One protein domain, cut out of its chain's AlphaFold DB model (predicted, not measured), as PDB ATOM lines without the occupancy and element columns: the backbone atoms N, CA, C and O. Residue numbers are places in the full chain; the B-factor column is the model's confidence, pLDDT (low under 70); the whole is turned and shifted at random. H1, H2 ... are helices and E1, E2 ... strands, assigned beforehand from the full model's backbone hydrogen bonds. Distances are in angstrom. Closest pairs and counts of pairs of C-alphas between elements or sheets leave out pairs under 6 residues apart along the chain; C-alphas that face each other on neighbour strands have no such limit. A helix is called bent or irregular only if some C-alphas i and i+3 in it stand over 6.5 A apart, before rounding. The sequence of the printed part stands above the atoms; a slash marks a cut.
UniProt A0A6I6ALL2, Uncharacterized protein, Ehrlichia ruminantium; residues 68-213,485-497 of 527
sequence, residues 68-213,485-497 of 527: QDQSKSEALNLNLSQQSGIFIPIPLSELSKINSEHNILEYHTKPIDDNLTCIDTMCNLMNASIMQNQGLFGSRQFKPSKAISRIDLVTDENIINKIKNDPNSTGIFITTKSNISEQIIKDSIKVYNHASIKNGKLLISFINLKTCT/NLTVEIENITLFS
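What this domain is: This is residues 68 to 213 and 485 to 497 of the 527 residues of an uncharacterized protein of Ehrlichia ruminantium (UniProt A0A6I6ALL2). One long antiparallel sheet is folded back on itself: a larger leaf of E4, E3, E2, E7 and E8 faces a smaller leaf of E6, E1 and E5, with the bent strand E9 as the hinge. H3 covers part of the smaller leaf, on the side away from the larger one, and residues 115 to 120 of the loop between E2 and E3 stick out. The printed part has 159 residues, with the elements H1 E1 H2 E2 E3 E4 E5 H3 E6 E7 E8 E9 along it, and its class is mixed, helices and strands. The sheet's order is E4 E3 E2 E7 E8 E9 E6 E1 E5. The whole is compact, with a radius of gyration of the C-alphas of 15.5 A and spans of 56 by 42 by 31 A.

Where its parts are: Find C-alpha 485 at (176.121, 189.299, 189.158); from there E9, residues 485 to 496, runs 25.3 A to C-alpha 496 at (160.144, 200.722, 173.235), bending by 87 degrees at residue 491. Look next for E8, residues 201 to 211, 30.6 A, and E7, residues 189 to 198, 26.2 A. E2 is residues 104 to 111, 20.7 A, E3 residues 126 to 133, 22.7 A, and E4 residues 139 to 142. E6 is residues 171 to 176, 16.2 A, E1 residues 85 to 89, and E5 residues 152 to 154. The helices are H1, residues 72 to 75, beginning at (162.271, 206.072, 172.342), H2, residues 92 to 95, and H3, residues 157 to 165, 11.9 A.

How they stand to each other: Start at E9, whose residues 485 to 489 pair with E8, N 486 and O 204 at 2.8 A, and whose residues 490 to 496 pair with E6, N 494 and O 173 at 2.8 A. E7 and E8 form a hairpin, with N 196 and O 203 at 2.8 A. E2, E3 and E4 are a meander, each strand the antiparallel neighbour of the one before. E5, H3 and E6 form a split strand-helix-strand unit, two strands running the same way with E1 between them, and its crossover is right-handed. H3 is on the sheet at a height of 9.8 A, over E5 and only just over E1, with 3 C-alphas; the closest C-alphas of H3 and E5 are those of Ile 160 and Val 154, 6.3 A apart. H1 is on the sheet too, its Lys 72 C-alpha 5.8 A from that of Phe 496, while H2 only grazes it. In H3 every O i to N i+4 pair is within hydrogen-bond range; H1 and H2 are too short for such a pair.

The domain as a whole: The C-alphas of Leu 136 and Thr 213, 56.5 A apart, are the two farthest apart. Residues 214 to 484 are not printed, and C-alphas 213 and 485 are 25.2 A apart across the cut. The links E2 to E3 and E6 to E7 are long. The pLDDT is under 70 at residues 112 to 125, 145 to 147, 149 and 212 to 213.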
ATOM      1  N   GLN A  68     156.489 203.589 182.346       84.19
ATOM      2  CA  GLN A  68     156.370 204.968 181.893       84.19
ATOM      3  C   GLN A  68     156.149 204.992 180.383       84.19
ATOM      4  O   GLN A  68     156.804 204.263 179.636       84.19
ATOM      5  N   ASP A  69     155.238 205.858 179.954       74.06
ATOM      6  CA  ASP A  69     155.036 206.176 178.548       74.06
ATOM      7  C   ASP A  69     156.024 207.294 178.187       74.06
ATOM      8  O   ASP A  69     155.801 208.461 178.502       74.06
ATOM      9  N   GLN A  70     157.159 206.918 177.602       79.19
ATOM     10  CA  GLN A  70     158.183 207.838 177.099       79.19
ATOM     11  C   GLN A  70     158.488 207.489 175.647       79.19
ATOM     12  O   GLN A  70     158.458 206.311 175.272       79.19
ATOM     13  N   SER A  71     158.815 208.496 174.834       78.44
ATOM     14  CA  SER A  71     159.310 208.229 173.481       78.44
ATOM     15  C   SER A  71     160.644 207.482 173.538       78.44
ATOM     16  O   SER A  71     161.398 207.566 174.515       78.44
ATOM     17  N   LYS A  72     160.978 206.760 172.462       81.25
ATOM     18  CA  LYS A  72     162.271 206.072 172.342       81.25
ATOM     19  C   LYS A  72     163.430 207.055 172.545       81.25
ATOM     20  O   LYS A  72     164.406 206.725 173.215       81.25
ATOM     21  N   SER A  73     163.320 208.268 171.997       81.31
ATOM     22  CA  SER A  73     164.331 209.314 172.165       81.31
ATOM     23  C   SER A  73     164.454 209.831 173.596       81.31
ATOM     24  O   SER A  73     165.571 210.081 174.040       81.31
ATOM     25  N   GLU A  74     163.340 209.976 174.315       83.75
ATOM     26  CA  GLU A  74     163.340 210.456 175.702       83.75
ATOM     27  C   GLU A  74     163.951 209.426 176.642       83.75
ATOM     28  O   GLU A  74     164.821 209.760 177.440       83.75
ATOM     29  N   ALA A  75     163.546 208.165 176.517       84.25
ATOM     30  CA  ALA A  75     164.031 207.107 177.393       84.25
ATOM     31  C   ALA A  75     165.521 206.799 177.187       84.25
ATOM     32  O   ALA A  75     166.214 206.418 178.127       84.25
ATOM     33  N   LEU A  76     166.035 206.988 175.967       85.69
ATOM     34  CA  LEU A  76     167.459 206.838 175.661       85.69
ATOM     35  C   LEU A  76     168.311 208.054 176.065       85.69
ATOM     36  O   LEU A  76     169.537 207.964 176.000       85.69
ATOM     37  N   ASN A  77     167.706 209.167 176.494       86.56
ATOM     38  CA  ASN A  77     168.423 210.350 176.972       86.56
ATOM     39  C   ASN A  77     168.898 210.167 178.427       86.56
ATOM     40  O   ASN A  77     168.444 210.840 179.351       86.56
ATOM     41  N   LEU A  78     169.789 209.197 178.629       86.06
ATOM     42  CA  LEU A  78     170.335 208.850 179.935       86.06
ATOM     43  C   LEU A  78     171.483 209.778 180.330       86.06
ATOM     44  O   LEU A  78     172.424 209.977 179.563       86.06
ATOM     45  N   ASN A  79     171.494 210.227 181.588       87.75
ATOM     46  CA  ASN A  79     172.714 210.769 182.176       87.75
ATOM     47  C   ASN A  79     173.656 209.611 182.538       87.75
ATOM     48  O   ASN A  79     173.644 209.128 183.670       87.75
ATOM     49  N   LEU A  80     174.491 209.185 181.589       86.44
ATOM     50  CA  LEU A  80     175.412 208.052 181.747       86.44
ATOM     51  C   LEU A  80     176.415 208.195 182.899       86.44
ATOM     52  O   LEU A  80     177.035 207.207 183.274       86.44
ATOM     53  N   SER A  81     176.589 209.389 183.479       85.12
ATOM     54  CA  SER A  81     177.412 209.561 184.684       85.12
ATOM     55  C   SER A  81     176.717 209.054 185.954       85.12
ATOM     56  O   SER A  81     177.383 208.564 186.862       85.12
ATOM     57  N   GLN A  82     175.383 209.111 186.000       88.69
ATOM     58  CA  GLN A  82     174.568 208.796 187.178       88.69
ATOM     59  C   GLN A  82     173.661 207.581 186.979       88.69
ATOM     60  O   GLN A  82     173.306 206.923 187.950       88.69
ATOM     61  N   GLN A  83     173.296 207.274 185.739       90.88
ATOM     62  CA  GLN A  83     172.325 206.253 185.374       90.88
ATOM     63  C   GLN A  83     172.902 205.320 184.312       90.88
ATOM     64  O   GLN A  83     173.915 205.593 183.669       90.88
ATOM     65  N   SER A  84     172.247 204.188 184.116       91.44
ATOM     66  CA  SER A  84     172.519 203.277 183.011       91.44
ATOM     67  C   SER A  84     171.214 202.657 182.530       91.44
ATOM     68  O   SER A  84     170.196 202.705 183.219       91.44
ATOM     69  N   GLY A  85     171.234 202.090 181.329       90.12
ATOM     70  CA  GLY A  85     170.080 201.410 180.757       90.12
ATOM     71  C   GLY A  85     170.319 199.914 180.646       90.12
ATOM     72  O   GLY A  85     171.446 199.462 180.452       90.12
ATOM     73  N   ILE A  86     169.251 199.133 180.718       90.00
ATOM     74  CA  ILE A  86     169.230 197.736 180.297       90.00
ATOM     75  C   ILE A  86     168.121 197.590 179.264       90.00
ATOM     76  O   ILE A  86     166.951 197.819 179.563       90.00
ATOM     77  N   PHE A  87     168.492 197.208 178.047       88.94
ATOM     78  CA  PHE A  87     167.558 196.968 176.959       88.94
ATOM     79  C   PHE A  87     167.338 195.470 176.758       88.94
ATOM     80  O   PHE A  87     168.280 194.684 176.646       88.94
ATOM     81  N   ILE A  88     166.070 195.075 176.719       87.62
ATOM     82  CA  ILE A  88     165.626 193.703 176.519       87.62
ATOM     83  C   ILE A  88     164.725 193.693 175.279       87.62
ATOM     84  O   ILE A  88     163.583 194.151 175.362       87.62
ATOM     85  N   PRO A  89     165.202 193.181 174.134       84.50
ATOM     86  CA  PRO A  89     164.431 193.134 172.910       84.50
ATOM     87  C   PRO A  89     163.238 192.188 173.068       84.50
ATOM     88  O   PRO A  89     163.379 191.029 173.459       84.50
ATOM     89  N   ILE A  90     162.050 192.685 172.739       83.62
ATOM     90  CA  ILE A  90     160.811 191.908 172.662       83.62
ATOM     91  C   ILE A  90     160.170 192.237 171.316       83.62
ATOM     92  O   ILE A  90     159.974 193.420 171.029       83.62
ATOM     93  N   PRO A  91     159.821 191.233 170.491       80.56
ATOM     94  CA  PRO A  91     159.167 191.477 169.211       80.56
ATOM     95  C   PRO A  91     157.901 192.322 169.372       80.56
ATOM     96  O   PRO A  91     157.120 192.093 170.294       80.56
ATOM     97  N   LEU A  92     157.650 193.244 168.442       81.44
ATOM     98  CA  LEU A  92     156.480 194.128 168.479       81.44
ATOM     99  C   LEU A  92     155.148 193.370 168.634       81.44
ATOM    100  O   LEU A  92     154.273 193.796 169.384       81.44
ATOM    101  N   SER A  93     155.025 192.206 167.984       80.00
ATOM    102  CA  SER A  93     153.848 191.324 168.072       80.00
ATOM    103  C   SER A  93     153.568 190.796 169.485       80.00
ATOM    104  O   SER A  93     152.454 190.379 169.791       80.00
ATOM    105  N   GLU A  94     154.592 190.761 170.332       81.44
ATOM    106  CA  GLU A  94     154.536 190.302 171.719       81.44
ATOM    107  C   GLU A  94     154.500 191.482 172.700       81.44
ATOM    108  O   GLU A  94     153.920 191.362 173.778       81.44
ATOM    109  N   LEU A  95     155.061 192.634 172.316       81.50
ATOM    110  CA  LEU A  95     155.113 193.842 173.138       81.50
ATOM    111  C   LEU A  95     153.712 194.360 173.495       81.50
ATOM    112  O   LEU A  95     153.481 194.744 174.637       81.50
ATOM    113  N   SER A  96     152.754 194.290 172.561       78.62
ATOM    114  CA  SER A  96     151.358 194.719 172.772       78.62
ATOM    115  C   SER A  96     150.623 193.952 173.877       78.62
ATOM    116  O   SER A  96     149.603 194.409 174.390       78.62
ATOM    117  N   LYS A  97     151.134 192.779 174.271       82.50
ATOM    118  CA  LYS A  97     150.571 191.973 175.362       82.50
ATOM    119  C   LYS A  97     150.976 192.505 176.739       82.50
ATOM    120  O   LYS A  97     150.351 192.127 177.731       82.50
ATOM    121  N   ILE A  98     151.990 193.371 176.803       83.75
ATOM    122  CA  ILE A  98     152.412 194.076 178.013       83.75
ATOM    123  C   ILE A  98     151.606 195.368 178.098       83.75
ATOM    124  O   ILE A  98     151.765 196.276 177.288       83.75
ATOM    125  N   ASN A  99     150.725 195.455 179.088       82.38
ATOM    126  CA  ASN A  99     149.847 196.609 179.237       82.38
ATOM    127  C   ASN A  99     150.534 197.691 180.092       82.38
ATOM    128  O   ASN A  99     150.822 197.433 181.261       82.38
ATOM    129  N   SER A 100     150.770 198.887 179.539       80.12
ATOM    130  CA  SER A 100     151.460 199.993 180.230       80.12
ATOM    131  C   SER A 100     150.710 200.528 181.459       80.12
ATOM    132  O   SER A 100     151.333 201.021 182.397       80.12
ATOM    133  N   GLU A 101     149.389 200.343 181.544       79.12
ATOM    134  CA  GLU A 101     148.581 200.771 182.696       79.12
ATOM    135  C   GLU A 101     148.814 199.919 183.958       79.12
ATOM    136  O   GLU A 101     148.350 200.274 185.051       79.12
ATOM    137  N   HIS A 102     149.494 198.776 183.819       82.50
ATOM    138  CA  HIS A 102     149.721 197.815 184.891       82.50
ATOM    139  C   HIS A 102     151.201 197.742 185.274       82.50
ATOM    140  O   HIS A 102     152.087 197.581 184.436       82.50
ATOM    141  N   ASN A 103     151.468 197.785 186.579       86.06
ATOM    142  CA  ASN A 103     152.824 197.689 187.110       86.06
ATOM    143  C   ASN A 103     153.404 196.275 186.920       86.06
ATOM    144  O   ASN A 103     152.697 195.273 187.078       86.06
ATOM    145  N   ILE A 104     154.708 196.189 186.664       86.81
ATOM    146  CA  ILE A 104     155.466 194.934 186.630       86.81
ATOM    147  C   ILE A 104     155.801 194.530 188.069       86.81
ATOM    148  O   ILE A 104     156.470 195.263 188.796       86.81
ATOM    149  N   LEU A 105     155.323 193.363 188.496       86.25
ATOM    150  CA  LEU A 105     155.649 192.774 189.797       86.25
ATOM    151  C   LEU A 105     156.972 192.030 189.737       86.25
ATOM    152  O   LEU A 105     157.835 192.218 190.591       86.25
ATOM    153  N   GLU A 106     157.103 191.178 188.723       86.88
ATOM    154  CA  GLU A 106     158.271 190.337 188.528       86.88
ATOM    155  C   GLU A 106     158.595 190.224 187.046       86.88
ATOM    156  O   GLU A 106     157.716 190.150 186.187       86.88
ATOM    157  N   TYR A 107     159.886 190.154 186.770       86.94
ATOM    158  CA  TYR A 107     160.428 189.736 185.491       86.94
ATOM    159  C   TYR A 107     161.388 188.597 185.774       86.94
ATOM    160  O   TYR A 107     162.110 188.642 186.768       86.94
ATOM    161  N   HIS A 108     161.411 187.580 184.931       86.50
ATOM    162  CA  HIS A 108     162.462 186.582 184.990       86.50
ATOM    163  C   HIS A 108     162.764 186.039 183.609       86.50
ATOM    164  O   HIS A 108     161.864 185.791 182.807       86.50
ATOM    165  N   THR A 109     164.042 185.798 183.371       83.44
ATOM    166  CA  THR A 109     164.521 185.001 182.253       83.44
ATOM    167  C   THR A 109     165.055 183.676 182.756       83.44
ATOM    168  O   THR A 109     165.635 183.577 183.844       83.44
ATOM    169  N   LYS A 110     164.843 182.642 181.955       77.19
ATOM    170  CA  LYS A 110     165.501 181.353 182.114       77.19
ATOM    171  C   LYS A 110     166.223 181.032 180.813       77.19
ATOM    172  O   LYS A 110     165.617 181.230 179.755       77.19
ATOM    173  N   PRO A 111     167.474 180.555 180.875       71.31
ATOM    174  CA  PRO A 111     168.119 180.026 179.689       71.31
ATOM    175  C   PRO A 111     167.242 178.899 179.153       71.31
ATOM    176  O   PRO A 111     166.618 178.158 179.920       71.31
ATOM    177  N   ILE A 112     167.124 178.832 177.835       69.06
ATOM    178  CA  ILE A 112     166.392 177.739 177.222       69.06
ATOM    179  C   ILE A 112     167.296 176.516 177.294       69.06
ATOM    180  O   ILE A 112     168.318 176.454 176.614       69.06
ATOM    181  N   ASP A 113     166.914 175.567 178.144       54.09
ATOM    182  CA  ASP A 113     167.554 174.258 178.302       54.09
ATOM    183  C   ASP A 113     167.167 173.349 177.119       54.09
ATOM    184  O   ASP A 113     166.693 172.224 177.267       54.09
ATOM    185  N   ASP A 114     167.269 173.881 175.904       45.88
ATOM    186  CA  ASP A 114     166.897 173.158 174.704       45.88
ATOM    187  C   ASP A 114     168.086 172.311 174.266       45.88
ATOM    188  O   ASP A 114     169.194 172.803 174.057       45.88
ATOM    189  N   ASN A 115     167.839 171.012 174.111       43.72
ATOM    190  CA  ASN A 115     168.733 170.029 173.513       43.72
ATOM    191  C   ASN A 115     169.262 170.487 172.135       43.72
ATOM    192  O   ASN A 115     168.780 170.033 171.100       43.72
ATOM    193  N   LEU A 116     170.298 171.332 172.082       43.09
ATOM    194  CA  LEU A 116     171.031 171.703 170.859       43.09
ATOM    195  C   LEU A 116     170.146 172.159 169.667       43.09
ATOM    196  O   LEU A 116     170.554 172.027 168.516       43.09
ATOM    197  N   THR A 117     168.887 172.562 169.872       35.50
ATOM    198  CA  THR A 117     167.845 172.550 168.819       35.50
ATOM    199  C   THR A 117     167.724 173.800 167.962       35.50
ATOM    200  O   THR A 117     166.838 173.822 167.117       35.50
ATOM    201  N   CYS A 118     168.595 174.804 168.071       36.66
ATOM    202  CA  CYS A 118     168.527 175.918 167.124       36.66
ATOM    203  C   CYS A 118     169.903 176.441 166.711       36.66
ATOM    204  O   CYS A 118     170.728 176.805 167.545       36.66
ATOM    205  N   ILE A 119     170.103 176.446 165.397       44.00
ATOM    206  CA  ILE A 119     171.371 176.566 164.667       44.00
ATOM    207  C   ILE A 119     171.814 178.026 164.507       44.00
ATOM    208  O   ILE A 119     172.967 178.280 164.177       44.00
ATOM    209  N   ASP A 120     170.945 178.993 164.810       38.19
ATOM    210  CA  ASP A 120     171.210 180.377 164.409       38.19
ATOM    211  C   ASP A 120     171.660 181.314 165.535       38.19
ATOM    212  O   ASP A 120     172.322 182.305 165.253       38.19
ATOM    213  N   THR A 121     171.418 181.010 166.814       43.75
ATOM    214  CA  THR A 121     171.901 181.850 167.932       43.75
ATOM    215  C   THR A 121     171.823 181.098 169.261       43.75
ATOM    216  O   THR A 121     171.066 181.475 170.150       43.75
ATOM    217  N   MET A 122     172.591 180.025 169.456       42.78
ATOM    218  CA  MET A 122     172.647 179.359 170.773       42.78
ATOM    219  C   MET A 122     173.379 180.174 171.858       42.78
ATOM    220  O   MET A 122     173.563 179.729 172.988       42.78
ATOM    221  N   CYS A 123     173.750 181.412 171.553       49.03
ATOM    222  CA  CYS A 123     174.289 182.361 172.507       49.03
ATOM    223  C   CYS A 123     173.128 183.224 173.003       49.03
ATOM    224  O   CYS A 123     172.683 184.117 172.290       49.03
ATOM    225  N   ASN A 124     172.675 182.987 174.235       57.00
ATOM    226  CA  ASN A 124     171.748 183.852 174.978       57.00
ATOM    227  C   ASN A 124     170.250 183.758 174.635       57.00
ATOM    228  O   ASN A 124     169.515 184.675 175.001       57.00
ATOM    229  N   LEU A 125     169.762 182.681 174.006       66.12
ATOM    230  CA  LEU A 125     168.311 182.481 173.923       66.12
ATOM    231  C   LEU A 125     167.729 182.224 175.318       66.12
ATOM    232  O   LEU A 125     168.120 181.294 176.027       66.12
ATOM    233  N   MET A 126     166.782 183.069 175.705       73.56
ATOM    234  CA  MET A 126     166.138 183.048 177.008       73.56
ATOM    235  C   MET A 126     164.626 183.050 176.874       73.56
ATOM    236  O   MET A 126     164.040 183.877 176.174       73.56
ATOM    237  N   ASN A 127     163.981 182.182 177.645       80.38
ATOM    238  CA  ASN A 127     162.558 182.288 177.904       80.38
ATOM    239  C   ASN A 127     162.337 183.394 178.927       80.38
ATOM    240  O   ASN A 127     162.803 183.296 180.064       80.38
ATOM    241  N   ALA A 128     161.617 184.435 178.530       84.19
ATOM    242  CA  ALA A 128     161.225 185.507 179.426       84.19
ATOM    243  C   ALA A 128     159.821 185.284 179.985       84.19
ATOM    244  O   ALA A 128     158.966 184.622 179.397       84.19
ATOM    245  N   SER A 129     159.575 185.867 181.144       86.62
ATOM    246  CA  SER A 129     158.262 185.910 181.757       86.62
ATOM    247  C   SER A 129     158.118 187.208 182.526       86.62
ATOM    248  O   SER A 129     158.966 187.555 183.347       86.62
ATOM    249  N   ILE A 130     157.000 187.883 182.303       87.62
ATOM    250  CA  ILE A 130     156.638 189.145 182.938       87.62
ATOM    251  C   ILE A 130     155.349 188.912 183.714       87.62
ATOM    252  O   ILE A 130     154.366 188.426 183.162       87.62
ATOM    253  N   MET A 131     155.338 189.252 184.995       88.25
ATOM    254  CA  MET A 131     154.140 189.222 185.820       88.25
ATOM    255  C   MET A 131     153.670 190.652 186.066       88.25
ATOM    256  O   MET A 131     154.376 191.436 186.697       88.25
ATOM    257  N   GLN A 132     152.473 190.986 185.585       87.69
ATOM    258  CA  GLN A 132     151.855 192.294 185.784       87.69
ATOM    259  C   GLN A 132     150.754 192.236 186.839       87.69
ATOM    260  O   GLN A 132     150.031 191.249 186.977       87.69
ATOM    261  N   ASN A 133     150.623 193.326 187.579       85.31
ATOM    262  CA  ASN A 133     149.634 193.495 188.627       85.31
ATOM    263  C   ASN A 133     148.301 193.999 188.071       85.31
ATOM    264  O   ASN A 133     148.247 195.127 187.588       85.31
ATOM    265  N   GLN A 134     147.223 193.227 188.216       80.75
ATOM    266  CA  GLN A 134     145.871 193.600 187.780       80.75
ATOM    267  C   GLN A 134     144.953 194.037 188.935       80.75
ATOM    268  O   GLN A 134     143.727 194.018 188.813       80.75
ATOM    269  N   GLY A 135     145.531 194.446 190.069       76.25
ATOM    270  CA  GLY A 135     144.774 194.948 191.212       76.25
ATOM    271  C   GLY A 135     143.983 193.832 191.894       76.25
ATOM    272  O   GLY A 135     144.550 192.849 192.374       76.25
ATOM    273  N   LEU A 136     142.660 193.980 191.973       72.44
ATOM    274  CA  LEU A 136     141.774 192.974 192.571       72.44
ATOM    275  C   LEU A 136     141.709 191.657 191.789       72.44
ATOM    276  O   LEU A 136     141.465 190.628 192.412       72.44
ATOM    277  N   PHE A 137     141.983 191.667 190.481       72.56
ATOM    278  CA  PHE A 137     141.944 190.470 189.627       72.56
ATOM    279  C   PHE A 137     143.199 189.586 189.743       72.56
ATOM    280  O   PHE A 137     143.323 188.588 189.040       72.56
ATOM    281  N   GLY A 138     144.121 189.928 190.649       77.19
ATOM    282  CA  GLY A 138     145.353 189.181 190.879       77.19
ATOM    283  C   GLY A 138     146.483 189.629 189.959       77.19
ATOM    284  O   GLY A 138     146.586 190.804 189.600       77.19
ATOM    285  N   SER A 139     147.373 188.700 189.621       83.06
ATOM    286  CA  SER A 139     148.477 188.936 188.698       83.06
ATOM    287  C   SER A 139     148.265 188.181 187.392       83.06
ATOM    288  O   SER A 139     147.753 187.063 187.372       83.06
ATOM    289  N   ARG A 140     148.688 188.791 186.284       83.38
ATOM    290  CA  ARG A 140     148.715 188.150 184.971       83.38
ATOM    291  C   ARG A 140     150.155 187.861 184.595       83.38
ATOM    292  O   ARG A 140     150.981 188.771 184.563       83.38
ATOM    293  N   GLN A 141     150.442 186.601 184.295       84.50
ATOM    294  CA  GLN A 141     151.727 186.200 183.745       84.50
ATOM    295  C   GLN A 141     151.657 186.228 182.220       84.50
ATOM    296  O   GLN A 141     150.772 185.634 181.607       84.50
ATOM    297  N   PHE A 142     152.615 186.914 181.618       81.19
ATOM    298  CA  PHE A 142     152.853 186.944 180.192       81.19
ATOM    299  C   PHE A 142     154.198 186.272 179.903       81.19
ATOM    300  O   PHE A 142     155.210 186.598 180.523       81.19
ATOM    301  N   LYS A 143     154.202 185.323 178.967       81.56
ATOM    302  CA  LYS A 143     155.408 184.677 178.445       81.56
ATOM    303  C   LYS A 143     155.461 184.964 176.945       81.56
ATOM    304  O   LYS A 143     154.523 184.551 176.257       81.56
ATOM    305  N   PRO A 144     156.483 185.675 176.439       74.25
ATOM    306  CA  PRO A 144     156.665 185.842 175.006       74.25
ATOM    307  C   PRO A 144     156.712 184.478 174.317       74.25
ATOM    308  O   PRO A 144     157.340 183.547 174.821       74.25
ATOM    309  N   SER A 145     156.043 184.357 173.172       66.69
ATOM    310  CA  SER A 145     156.037 183.112 172.386       66.69
ATOM    311  C   SER A 145     157.408 182.771 171.796       66.69
ATOM    312  O   SER A 145     157.711 181.604 171.563       66.69
ATOM    313  N   LYS A 146     158.236 183.794 171.563       69.81
ATOM    314  CA  LYS A 146     159.596 183.666 171.048       69.81
ATOM    315  C   LYS A 146     160.609 183.927 172.152       69.81
ATOM    316  O   LYS A 146     160.469 184.866 172.934       69.81
ATOM    317  N   ALA A 147     161.652 183.110 172.142       66.12
ATOM    318  CA  ALA A 147     162.852 183.303 172.930       66.12
ATOM    319  C   ALA A 147     163.473 184.681 172.664       66.12
ATOM    320  O   ALA A 147     163.544 185.137 171.521       66.12
ATOM    321  N   ILE A 148     163.952 185.326 173.721       70.69
ATOM    322  CA  ILE A 148     164.725 186.564 173.626       70.69
ATOM    323  C   ILE A 148     166.174 186.184 173.365       70.69
ATOM    324  O   ILE A 148     166.711 185.352 174.082       70.69
ATOM    325  N   SER A 149     166.805 186.776 172.356       60.56
ATOM    326  CA  SER A 149     168.154 186.391 171.917       60.56
ATOM    327  C   SER A 149     169.288 187.185 172.562       60.56
ATOM    328  O   SER A 149     170.451 186.830 172.389       60.56
ATOM    329  N   ARG A 150     169.002 188.288 173.265       72.12
ATOM    330  CA  ARG A 150     170.037 189.187 173.797       72.12
ATOM    331  C   ARG A 150     169.499 190.066 174.919       72.12
ATOM    332  O   ARG A 150     168.331 190.416 174.909       72.12
ATOM    333  N   ILE A 151     170.358 190.450 175.858       80.50
ATOM    334  CA  ILE A 151     170.145 191.569 176.786       80.50
ATOM    335  C   ILE A 151     171.272 192.567 176.505       80.50
ATOM    336  O   ILE A 151     172.401 192.159 176.240       80.50
ATOM    337  N   ASP A 152     170.984 193.862 176.515       84.50
ATOM    338  CA  ASP A 152     171.968 194.908 176.256       84.50
ATOM    339  C   ASP A 152     172.147 195.803 177.474       84.50
ATOM    340  O   ASP A 152     171.215 196.478 177.900       84.50
ATOM    341  N   LEU A 153     173.362 195.819 178.028       87.00
ATOM    342  CA  LEU A 153     173.765 196.802 179.032       87.00
ATOM    343  C   LEU A 153     174.130 198.098 178.308       87.00
ATOM    344  O   LEU A 153     175.118 198.154 177.583       87.00
ATOM    345  N   VAL A 154     173.313 199.126 178.486       88.56
ATOM    346  CA  VAL A 154     173.442 200.439 177.859       88.56
ATOM    347  C   VAL A 154     174.213 201.351 178.809       88.56
ATOM    348  O   VAL A 154     173.640 202.016 179.673       88.56
ATOM    349  N   THR A 155     175.538 201.313 178.682       86.31
ATOM    350  CA  THR A 155     176.481 202.029 179.562       86.31
ATOM    351  C   THR A 155     177.321 203.079 178.843       86.31
ATOM    352  O   THR A 155     178.111 203.767 179.482       86.31
ATOM    353  N   ASP A 156     177.187 203.181 177.524       86.19
ATOM    354  CA  ASP A 156     177.919 204.123 176.685       86.19
ATOM    355  C   ASP A 156     177.047 204.616 175.522       86.19
ATOM    356  O   ASP A 156     176.016 204.023 175.180       86.19
ATOM    357  N   GLU A 157     177.474 205.718 174.906       87.56
ATOM    358  CA  GLU A 157     176.756 206.351 173.800       87.56
ATOM    359  C   GLU A 157     176.734 205.497 172.526       87.56
ATOM    360  O   GLU A 157     175.795 205.599 171.738       87.56
ATOM    361  N   ASN A 158     177.718 204.617 172.314       86.69
ATOM    362  CA  ASN A 158     177.755 203.773 171.119       86.69
ATOM    363  C   ASN A 158     176.589 202.780 171.125       86.69
ATOM    364  O   ASN A 158     175.928 202.586 170.101       86.69
ATOM    365  N   ILE A 159     176.305 202.175 172.279       85.38
ATOM    366  CA  ILE A 159     175.171 201.262 172.446       85.38
ATOM    367  C   ILE A 159     173.849 202.026 172.337       85.38
ATOM    368  O   ILE A 159     172.939 201.550 171.654       85.38
ATOM    369  N   ILE A 160     173.756 203.222 172.936       87.81
ATOM    370  CA  ILE A 160     172.582 204.097 172.786       87.81
ATOM    371  C   ILE A 160     172.310 204.364 171.306       87.81
ATOM    372  O   ILE A 160     171.203 204.115 170.834       87.81
ATOM    373  N   ASN A 161     173.321 204.812 170.561       87.25
ATOM    374  CA  ASN A 161     173.194 205.135 169.142       87.25
ATOM    375  C   ASN A 161     172.816 203.906 168.312       87.25
ATOM    376  O   ASN A 161     171.972 204.002 167.424       87.25
ATOM    377  N   LYS A 162     173.370 202.732 168.635       86.62
ATOM    378  CA  LYS A 162     173.012 201.469 167.978       86.62
ATOM    379  C   LYS A 162     171.531 201.128 168.158       86.62
ATOM    380  O   LYS A 162     170.882 200.762 167.184       86.62
ATOM    381  N   ILE A 163     170.997 201.255 169.374       86.19
ATOM    382  CA  ILE A 163     169.572 201.005 169.645       86.19
ATOM    383  C   ILE A 163     168.721 202.094 168.992       86.19
ATOM    384  O   ILE A 163     167.724 201.795 168.343       86.19
ATOM    385  N   LYS A 164     169.116 203.364 169.118       85.12
ATOM    386  CA  LYS A 164     168.388 204.513 168.571       85.12
ATOM    387  C   LYS A 164     168.205 204.406 167.057       85.12
ATOM    388  O   LYS A 164     167.081 204.567 166.587       85.12
ATOM    389  N   ASN A 165     169.273 204.063 166.338       85.12
ATOM    390  CA  ASN A 165     169.301 203.994 164.877       85.12
ATOM    391  C   ASN A 165     168.659 202.725 164.297       85.12
ATOM    392  O   ASN A 165     168.439 202.671 163.092       85.12
ATOM    393  N   ASP A 166     168.358 201.714 165.117       84.00
ATOM    394  CA  ASP A 166     167.639 200.521 164.669       84.00
ATOM    395  C   ASP A 166     166.116 200.774 164.699       84.00
ATOM    396  O   ASP A 166     165.530 200.873 165.785       84.00
ATOM    397  N   PRO A 167     165.438 200.888 163.540       74.12
ATOM    398  CA  PRO A 167     163.996 201.131 163.492       74.12
ATOM    399  C   PRO A 167     163.180 199.938 164.011       74.12
ATOM    400  O   PRO A 167     162.036 200.112 164.427       74.12
ATOM    401  N   ASN A 168     163.770 198.741 164.043       77.38
ATOM    402  CA  ASN A 168     163.125 197.515 164.503       77.38
ATOM    403  C   ASN A 168     163.421 197.208 165.976       77.38
ATOM    404  O   ASN A 168     162.982 196.173 166.483       77.38
ATOM    405  N   SER A 169     164.145 198.082 166.687       81.00
ATOM    406  CA  SER A 169     164.450 197.869 168.100       81.00
ATOM    407  C   SER A 169     163.195 198.075 168.956       81.00
ATOM    408  O   SER A 169     162.882 199.186 169.393       81.00
ATOM    409  N   THR A 170     162.473 196.991 169.210       85.31
ATOM    410  CA  THR A 170     161.319 196.975 170.112       85.31
ATOM    411  C   THR A 170     161.640 196.171 171.358       85.31
ATOM    412  O   THR A 170     162.378 195.185 171.290       85.31
ATOM    413  N   GLY A 171     161.122 196.575 172.514       88.12
ATOM    414  CA  GLY A 171     161.463 195.884 173.753       88.12
ATOM    415  C   GLY A 171     161.121 196.617 175.035       88.12
ATOM    416  O   GLY A 171     160.376 197.591 175.045       88.12
ATOM    417  N   ILE A 172     161.686 196.121 176.130       88.50
ATOM    418  CA  ILE A 172     161.637 196.753 177.445       88.50
ATOM    419  C   ILE A 172     162.969 197.454 177.673       88.50
ATOM    420  O   ILE A 172     164.029 196.843 177.533       88.50
ATOM    421  N   PHE A 173     162.908 198.715 178.068       91.12
ATOM    422  CA  PHE A 173     164.057 199.476 178.519       91.12
ATOM    423  C   PHE A 173     163.928 199.759 180.010       91.12
ATOM    424  O   PHE A 173     162.890 200.220 180.475       91.12
ATOM    425  N   ILE A 174     164.968 199.443 180.770       91.25
ATOM    426  CA  ILE A 174     165.000 199.604 182.220       91.25
ATOM    427  C   ILE A 174     166.093 200.611 182.545       91.25
ATOM    428  O   ILE A 174     167.263 200.333 182.285       91.25
ATOM    429  N   THR A 175     165.730 201.740 183.146       91.38
ATOM    430  CA  THR A 175     166.718 202.710 183.634       91.38
ATOM    431  C   THR A 175     167.059 202.405 185.079       91.38
ATOM    432  O   THR A 175     166.180 202.175 185.916       91.38
ATOM    433  N   THR A 176     168.347 202.406 185.390       91.94
ATOM    434  CA  THR A 176     168.856 202.196 186.742       91.94
ATOM    435  C   THR A 176     169.023 203.523 187.476       91.94
ATOM    436  O   THR A 176     169.321 204.551 186.872       91.94
ATOM    437  N   LYS A 177     168.886 203.491 188.806       91.62
ATOM    438  CA  LYS A 177     169.146 204.661 189.668       91.62
ATOM    439  C   LYS A 177     170.620 205.044 189.768       91.62
ATOM    440  O   LYS A 177     170.942 206.139 190.213       91.62
ATOM    441  N   SER A 178     171.500 204.105 189.440       88.31
ATOM    442  CA  SER A 178     172.945 204.242 189.556       88.31
ATOM    443  C   SER A 178     173.643 203.817 188.271       88.31
ATOM    444  O   SER A 178     173.151 202.967 187.524       88.31
ATOM    445  N   ASN A 179     174.817 204.392 188.038       87.38
ATOM    446  CA  ASN A 179     175.704 204.006 186.958       87.38
ATOM    447  C   ASN A 179     176.336 202.636 187.259       87.38
ATOM    448  O   ASN A 179     176.912 202.425 188.328       87.38
ATOM    449  N   ILE A 180     176.231 201.702 186.313       86.38
ATOM    450  CA  ILE A 180     176.753 200.333 186.455       86.38
ATOM    451  C   ILE A 180     178.086 200.126 185.720       86.38
ATOM    452  O   ILE A 180     178.679 199.053 185.818       86.38
ATOM    453  N   SER A 181     178.558 201.129 184.975       82.06
ATOM    454  CA  SER A 181     179.719 201.025 184.080       82.06
ATOM    455  C   SER A 181     181.017 200.646 184.797       82.06
ATOM    456  O   SER A 181     181.800 199.870 184.254       82.06
ATOM    457  N   GLU A 182     181.229 201.130 186.023       79.44
ATOM    458  CA  GLU A 182     182.411 200.806 186.836       79.44
ATOM    459  C   GLU A 182     182.383 199.379 187.383       79.44
ATOM    460  O   GLU A 182     183.428 198.775 187.613       79.44
ATOM    461  N   GLN A 183     181.188 198.818 187.570       80.06
ATOM    462  CA  GLN A 183     181.039 197.458 188.073       80.06
ATOM    463  C   GLN A 183     181.320 196.440 186.967       80.06
ATOM    464  O   GLN A 183     181.707 195.314 187.258       80.06
ATOM    465  N   ILE A 184     181.130 196.805 185.698       80.38
ATOM    466  CA  ILE A 184     181.219 195.896 184.556       80.38
ATOM    467  C   ILE A 184     182.664 195.718 184.090       80.38
ATOM    468  O   ILE A 184     183.402 196.678 183.876       80.38
ATOM    469  N   ILE A 185     183.036 194.467 183.813       74.19
ATOM    470  CA  ILE A 185     184.298 194.161 183.137       74.19
ATOM    471  C   ILE A 185     184.237 194.703 181.700       74.19
ATOM    472  O   ILE A 185     183.507 194.189 180.840       74.19
ATOM    473  N   LYS A 186     185.015 195.759 181.450       71.69
ATOM    474  CA  LYS A 186     185.211 196.352 180.121       71.69
ATOM    475  C   LYS A 186     185.909 195.359 179.179       71.69
ATOM    476  O   LYS A 186     186.540 194.407 179.634       71.69
ATOM    477  N   ASP A 187     185.747 195.566 177.874       70.81
ATOM    478  CA  ASP A 187     186.410 194.792 176.810       70.81
ATOM    479  C   ASP A 187     186.217 193.266 176.903       70.81
ATOM    480  O   ASP A 187     187.131 192.473 176.678       70.81
ATOM    481  N   SER A 188     184.999 192.843 177.248       74.50
ATOM    482  CA  SER A 188     184.618 191.434 177.349       74.50
ATOM    483  C   SER A 188     183.321 191.137 176.601       74.50
ATOM    484  O   SER A 188     182.403 191.967 176.546       74.50
ATOM    485  N   ILE A 189     183.235 189.929 176.042       76.62
ATOM    486  CA  ILE A 189     181.998 189.407 175.456       76.62
ATOM    487  C   ILE A 189     181.109 188.929 176.604       76.62
ATOM    488  O   ILE A 189     181.551 188.154 177.449       76.62
ATOM    489  N   LYS A 190     179.857 189.390 176.647       76.75
ATOM    490  CA  LYS A 190     178.911 189.068 177.723       76.75
ATOM    491  C   LYS A 190     177.945 187.984 177.267       76.75
ATOM    492  O   LYS A 190     177.205 188.176 176.302       76.75
ATOM    493  N   VAL A 191     177.947 186.863 177.979       75.06
ATOM    494  CA  VAL A 191     176.996 185.761 177.809       75.06
ATOM    495  C   VAL A 191     176.018 185.821 178.970       75.06
ATOM    496  O   VAL A 191     176.403 185.633 180.123       75.06
ATOM    497  N   TYR A 192     174.764 186.155 178.695       73.88
ATOM    498  CA  TYR A 192     173.770 186.343 179.744       73.88
ATOM    499  C   TYR A 192     173.232 184.987 180.184       73.88
ATOM    500  O   TYR A 192     172.907 184.139 179.357       73.88
ATOM    501  N   ASN A 193     173.086 184.812 181.495       72.19
ATOM    502  CA  ASN A 193     172.541 183.590 182.083       72.19
ATOM    503  C   ASN A 193     171.129 183.811 182.612       72.19
ATOM    504  O   ASN A 193     170.259 182.955 182.478       72.19
ATOM    505  N   HIS A 194     170.923 184.948 183.274       80.38
ATOM    506  CA  HIS A 194     169.705 185.215 184.016       80.38
ATOM    507  C   HIS A 194     169.519 186.714 184.220       80.38
ATOM    508  O   HIS A 194     170.469 187.449 184.470       80.38
ATOM    509  N   ALA A 195     168.275 187.152 184.181       84.94
ATOM    510  CA  ALA A 195     167.835 188.473 184.577       84.94
ATOM    511  C   ALA A 195     166.516 188.322 185.328       84.94
ATOM    512  O   ALA A 195     165.605 187.655 184.829       84.94
ATOM    513  N   SER A 196     166.400 188.931 186.503       88.06
ATOM    514  CA  SER A 196     165.155 188.968 187.256       88.06
ATOM    515  C   SER A 196     164.903 190.315 187.905       88.06
ATOM    516  O   SER A 196     165.812 190.971 188.396       88.06
ATOM    517  N   ILE A 197     163.636 190.716 187.920       87.31
ATOM    518  CA  ILE A 197     163.162 191.869 188.675       87.31
ATOM    519  C   ILE A 197     162.353 191.341 189.843       87.31
ATOM    520  O   ILE A 197     161.383 190.608 189.637       87.31
ATOM    521  N   LYS A 198     162.736 191.730 191.059       81.06
ATOM    522  CA  LYS A 198     161.987 191.428 192.278       81.06
ATOM    523  C   LYS A 198     162.127 192.578 193.267       81.06
ATOM    524  O   LYS A 198     163.224 193.081 193.489       81.06
ATOM    525  N   ASN A 199     161.015 192.990 193.873       79.44
ATOM    526  CA  ASN A 199     160.980 194.042 194.897       79.44
ATOM    527  C   ASN A 199     161.674 195.358 194.476       79.44
ATOM    528  O   ASN A 199     162.382 195.962 195.276       79.44
ATOM    529  N   GLY A 200     161.516 195.794 193.220       80.25
ATOM    530  CA  GLY A 200     162.123 197.049 192.742       80.25
ATOM    531  C   GLY A 200     163.604 196.954 192.354       80.25
ATOM    532  O   GLY A 200     164.176 197.946 191.906       80.25
ATOM    533  N   LYS A 201     164.227 195.780 192.501       88.56
ATOM    534  CA  LYS A 201     165.626 195.535 192.138       88.56
ATOM    535  C   LYS A 201     165.716 194.619 190.928       88.56
ATOM    536  O   LYS A 201     164.949 193.662 190.816       88.56
ATOM    537  N   LEU A 202     166.671 194.910 190.054       89.00
ATOM    538  CA  LEU A 202     167.047 194.094 188.910       89.00
ATOM    539  C   LEU A 202     168.339 193.345 189.234       89.00
ATOM    540  O   LEU A 202     169.362 193.957 189.527       89.00
ATOM    541  N   LEU A 203     168.276 192.021 189.177       90.31
ATOM    542  CA  LEU A 203     169.423 191.130 189.212       90.31
ATOM    543  C   LEU A 203     169.740 190.694 187.783       90.31
ATOM    544  O   LEU A 203     168.871 190.140 187.117       90.31
ATOM    545  N   ILE A 204     170.975 190.883 187.328       87.69
ATOM    546  CA  ILE A 204     171.474 190.346 186.057       87.69
ATOM    547  C   ILE A 204     172.710 189.504 186.340       87.69
ATOM    548  O   ILE A 204     173.664 189.977 186.949       87.69
ATOM    549  N   SER A 205     172.699 188.263 185.874       85.81
ATOM    550  CA  SER A 205     173.832 187.348 185.898       85.81
ATOM    551  C   SER A 205     174.331 187.107 184.480       85.81
ATOM    552  O   SER A 205     173.556 186.731 183.594       85.81
ATOM    553  N   PHE A 206     175.627 187.300 184.269       83.25
ATOM    554  CA  PHE A 206     176.292 187.038 182.998       83.25
ATOM    555  C   PHE A 206     177.710 186.510 183.216       83.25
ATOM    556  O   PHE A 206     178.334 186.712 184.259       83.25
ATOM    557  N   ILE A 207     178.217 185.796 182.217       82.00
ATOM    558  CA  ILE A 207     179.610 185.383 182.104       82.00
ATOM    559  C   ILE A 207     180.309 186.383 181.189       82.00
ATOM    560  O   ILE A 207     179.890 186.603 180.054       82.00
ATOM    561  N   ASN A 208     181.384 186.983 181.685       80.62
ATOM    562  CA  ASN A 208     182.298 187.780 180.882       80.62
ATOM    563  C   ASN A 208     183.360 186.858 180.285       80.62
ATOM    564  O   ASN A 208     184.069 186.177 181.027       80.62
ATOM    565  N   LEU A 209     183.487 186.867 178.963       80.81
ATOM    566  CA  LEU A 209     184.561 186.214 178.228       80.81
ATOM    567  C   LEU A 209     185.599 187.276 177.871       80.81
ATOM    568  O   LEU A 209     185.398 188.098 176.971       80.81
ATOM    569  N   LYS A 210     186.711 187.275 178.601       80.75
ATOM    570  CA  LYS A 210     187.840 188.173 178.345       80.75
ATOM    571  C   LYS A 210     188.798 187.481 177.383       80.75
ATOM    572  O   LYS A 210     189.548 186.595 177.802       80.75
ATOM    573  N   THR A 211     188.736 187.834 176.099       76.69
ATOM    574  CA  THR A 211     189.566 187.227 175.047       76.69
ATOM    575  C   THR A 211     190.996 187.740 175.085       76.69
ATOM    576  O   THR A 211     191.241 188.933 175.225       76.69
ATOM    577  N   CYS A 212     191.941 186.839 174.862       68.06
ATOM    578  CA  CYS A 212     193.338 187.152 174.663       68.06
ATOM    579  C   CYS A 212     193.584 187.396 173.172       68.06
ATOM    580  O   CYS A 212     193.861 186.451 172.432       68.06
ATOM    581  N   THR A 213     193.501 188.638 172.703       59.81
ATOM    582  CA  THR A 213     194.026 188.955 171.367       59.81
ATOM    583  C   THR A 213     195.495 189.361 171.480       59.81
ATOM    584  O   THR A 213     195.886 190.049 172.421       59.81
ATOM    585  N   ASN A 485     177.488 188.967 188.791       88.75
ATOM    586  CA  ASN A 485     176.121 189.299 189.158       88.75
ATOM    587  C   ASN A 485     176.048 190.799 189.445       88.75
ATOM    588  O   ASN A 485     176.818 191.309 190.255       88.75
ATOM    589  N   LEU A 486     175.116 191.489 188.802       88.50
ATOM    590  CA  LEU A 486     174.791 192.887 189.059       88.50
ATOM    591  C   LEU A 486     173.428 192.954 189.730       88.50
ATOM    592  O   LEU A 486     172.467 192.391 189.211       88.50
ATOM    593  N   THR A 487     173.341 193.638 190.868       90.44
ATOM    594  CA  THR A 487     172.067 193.940 191.533       90.44
ATOM    595  C   THR A 487     171.903 195.445 191.598       90.44
ATOM    596  O   THR A 487     172.717 196.121 192.220       90.44
ATOM    597  N   VAL A 488     170.865 195.965 190.950       90.56
ATOM    598  CA  VAL A 488     170.688 197.407 190.748       90.56
ATOM    599  C   VAL A 488     169.260 197.828 191.054       90.56
ATOM    600  O   VAL A 488     168.316 197.059 190.869       90.56
ATOM    601  N   GLU A 489     169.098 199.048 191.554       91.69
ATOM    602  CA  GLU A 489     167.775 199.629 191.769       91.69
ATOM    603  C   GLU A 489     167.232 200.204 190.466       91.69
ATOM    604  O   GLU A 489     167.959 200.846 189.702       91.69
ATOM    605  N   ILE A 490     165.948 199.967 190.222       91.06
ATOM    606  CA  ILE A 490     165.259 200.444 189.028       91.06
ATOM    607  C   ILE A 490     164.683 201.832 189.313       91.06
ATOM    608  O   ILE A 490     163.990 202.024 190.316       91.06
ATOM    609  N   GLU A 491     164.963 202.784 188.427       88.88
ATOM    610  CA  GLU A 491     164.335 204.108 188.424       88.88
ATOM    611  C   GLU A 491     162.978 204.028 187.716       88.88
ATOM    612  O   GLU A 491     161.937 204.344 188.293       88.88
ATOM    613  N   ASN A 492     162.974 203.532 186.477       87.75
ATOM    614  CA  ASN A 492     161.771 203.360 185.674       87.75
ATOM    615  C   ASN A 492     161.906 202.201 184.669       87.75
ATOM    616  O   ASN A 492     162.987 201.653 184.438       87.75
ATOM    617  N   ILE A 493     160.768 201.818 184.090       90.31
ATOM    618  CA  ILE A 493     160.683 200.871 182.979       90.31
ATOM    619  C   ILE A 493     159.885 201.537 181.863       90.31
ATOM    620  O   ILE A 493     158.786 202.020 182.118       90.31
ATOM    621  N   THR A 494     160.395 201.503 180.640       90.00
ATOM    622  CA  THR A 494     159.753 202.065 179.447       90.00
ATOM    623  C   THR A 494     159.577 200.968 178.397       90.00
ATOM    624  O   THR A 494     160.436 200.098 178.242       90.00
ATOM    625  N   LEU A 495     158.461 200.988 177.664       87.75
ATOM    626  CA  LEU A 495     158.250 200.111 176.509       87.75
ATOM    627  C   LEU A 495     158.706 200.817 175.231       87.75
ATOM    628  O   LEU A 495     158.184 201.866 174.871       87.75
ATOM    629  N   PHE A 496     159.672 200.231 174.526       83.75
ATOM    630  CA  PHE A 496     160.144 200.722 173.235       83.75
ATOM    631  C   PHE A 496     159.279 200.113 172.140       83.75
ATOM    632  O   PHE A 496     159.434 198.939 171.796       83.75
ATOM    633  N   SER A 497     158.369 200.915 171.597       71.19
ATOM    634  CA  SER A 497     157.660 200.626 170.351       71.19
ATOM    635  C   SER A 497     158.129 201.604 169.263       71.19
ATOM    636  O   SER A 497     158.636 202.676 169.604       71.19
TER     637      SER A 497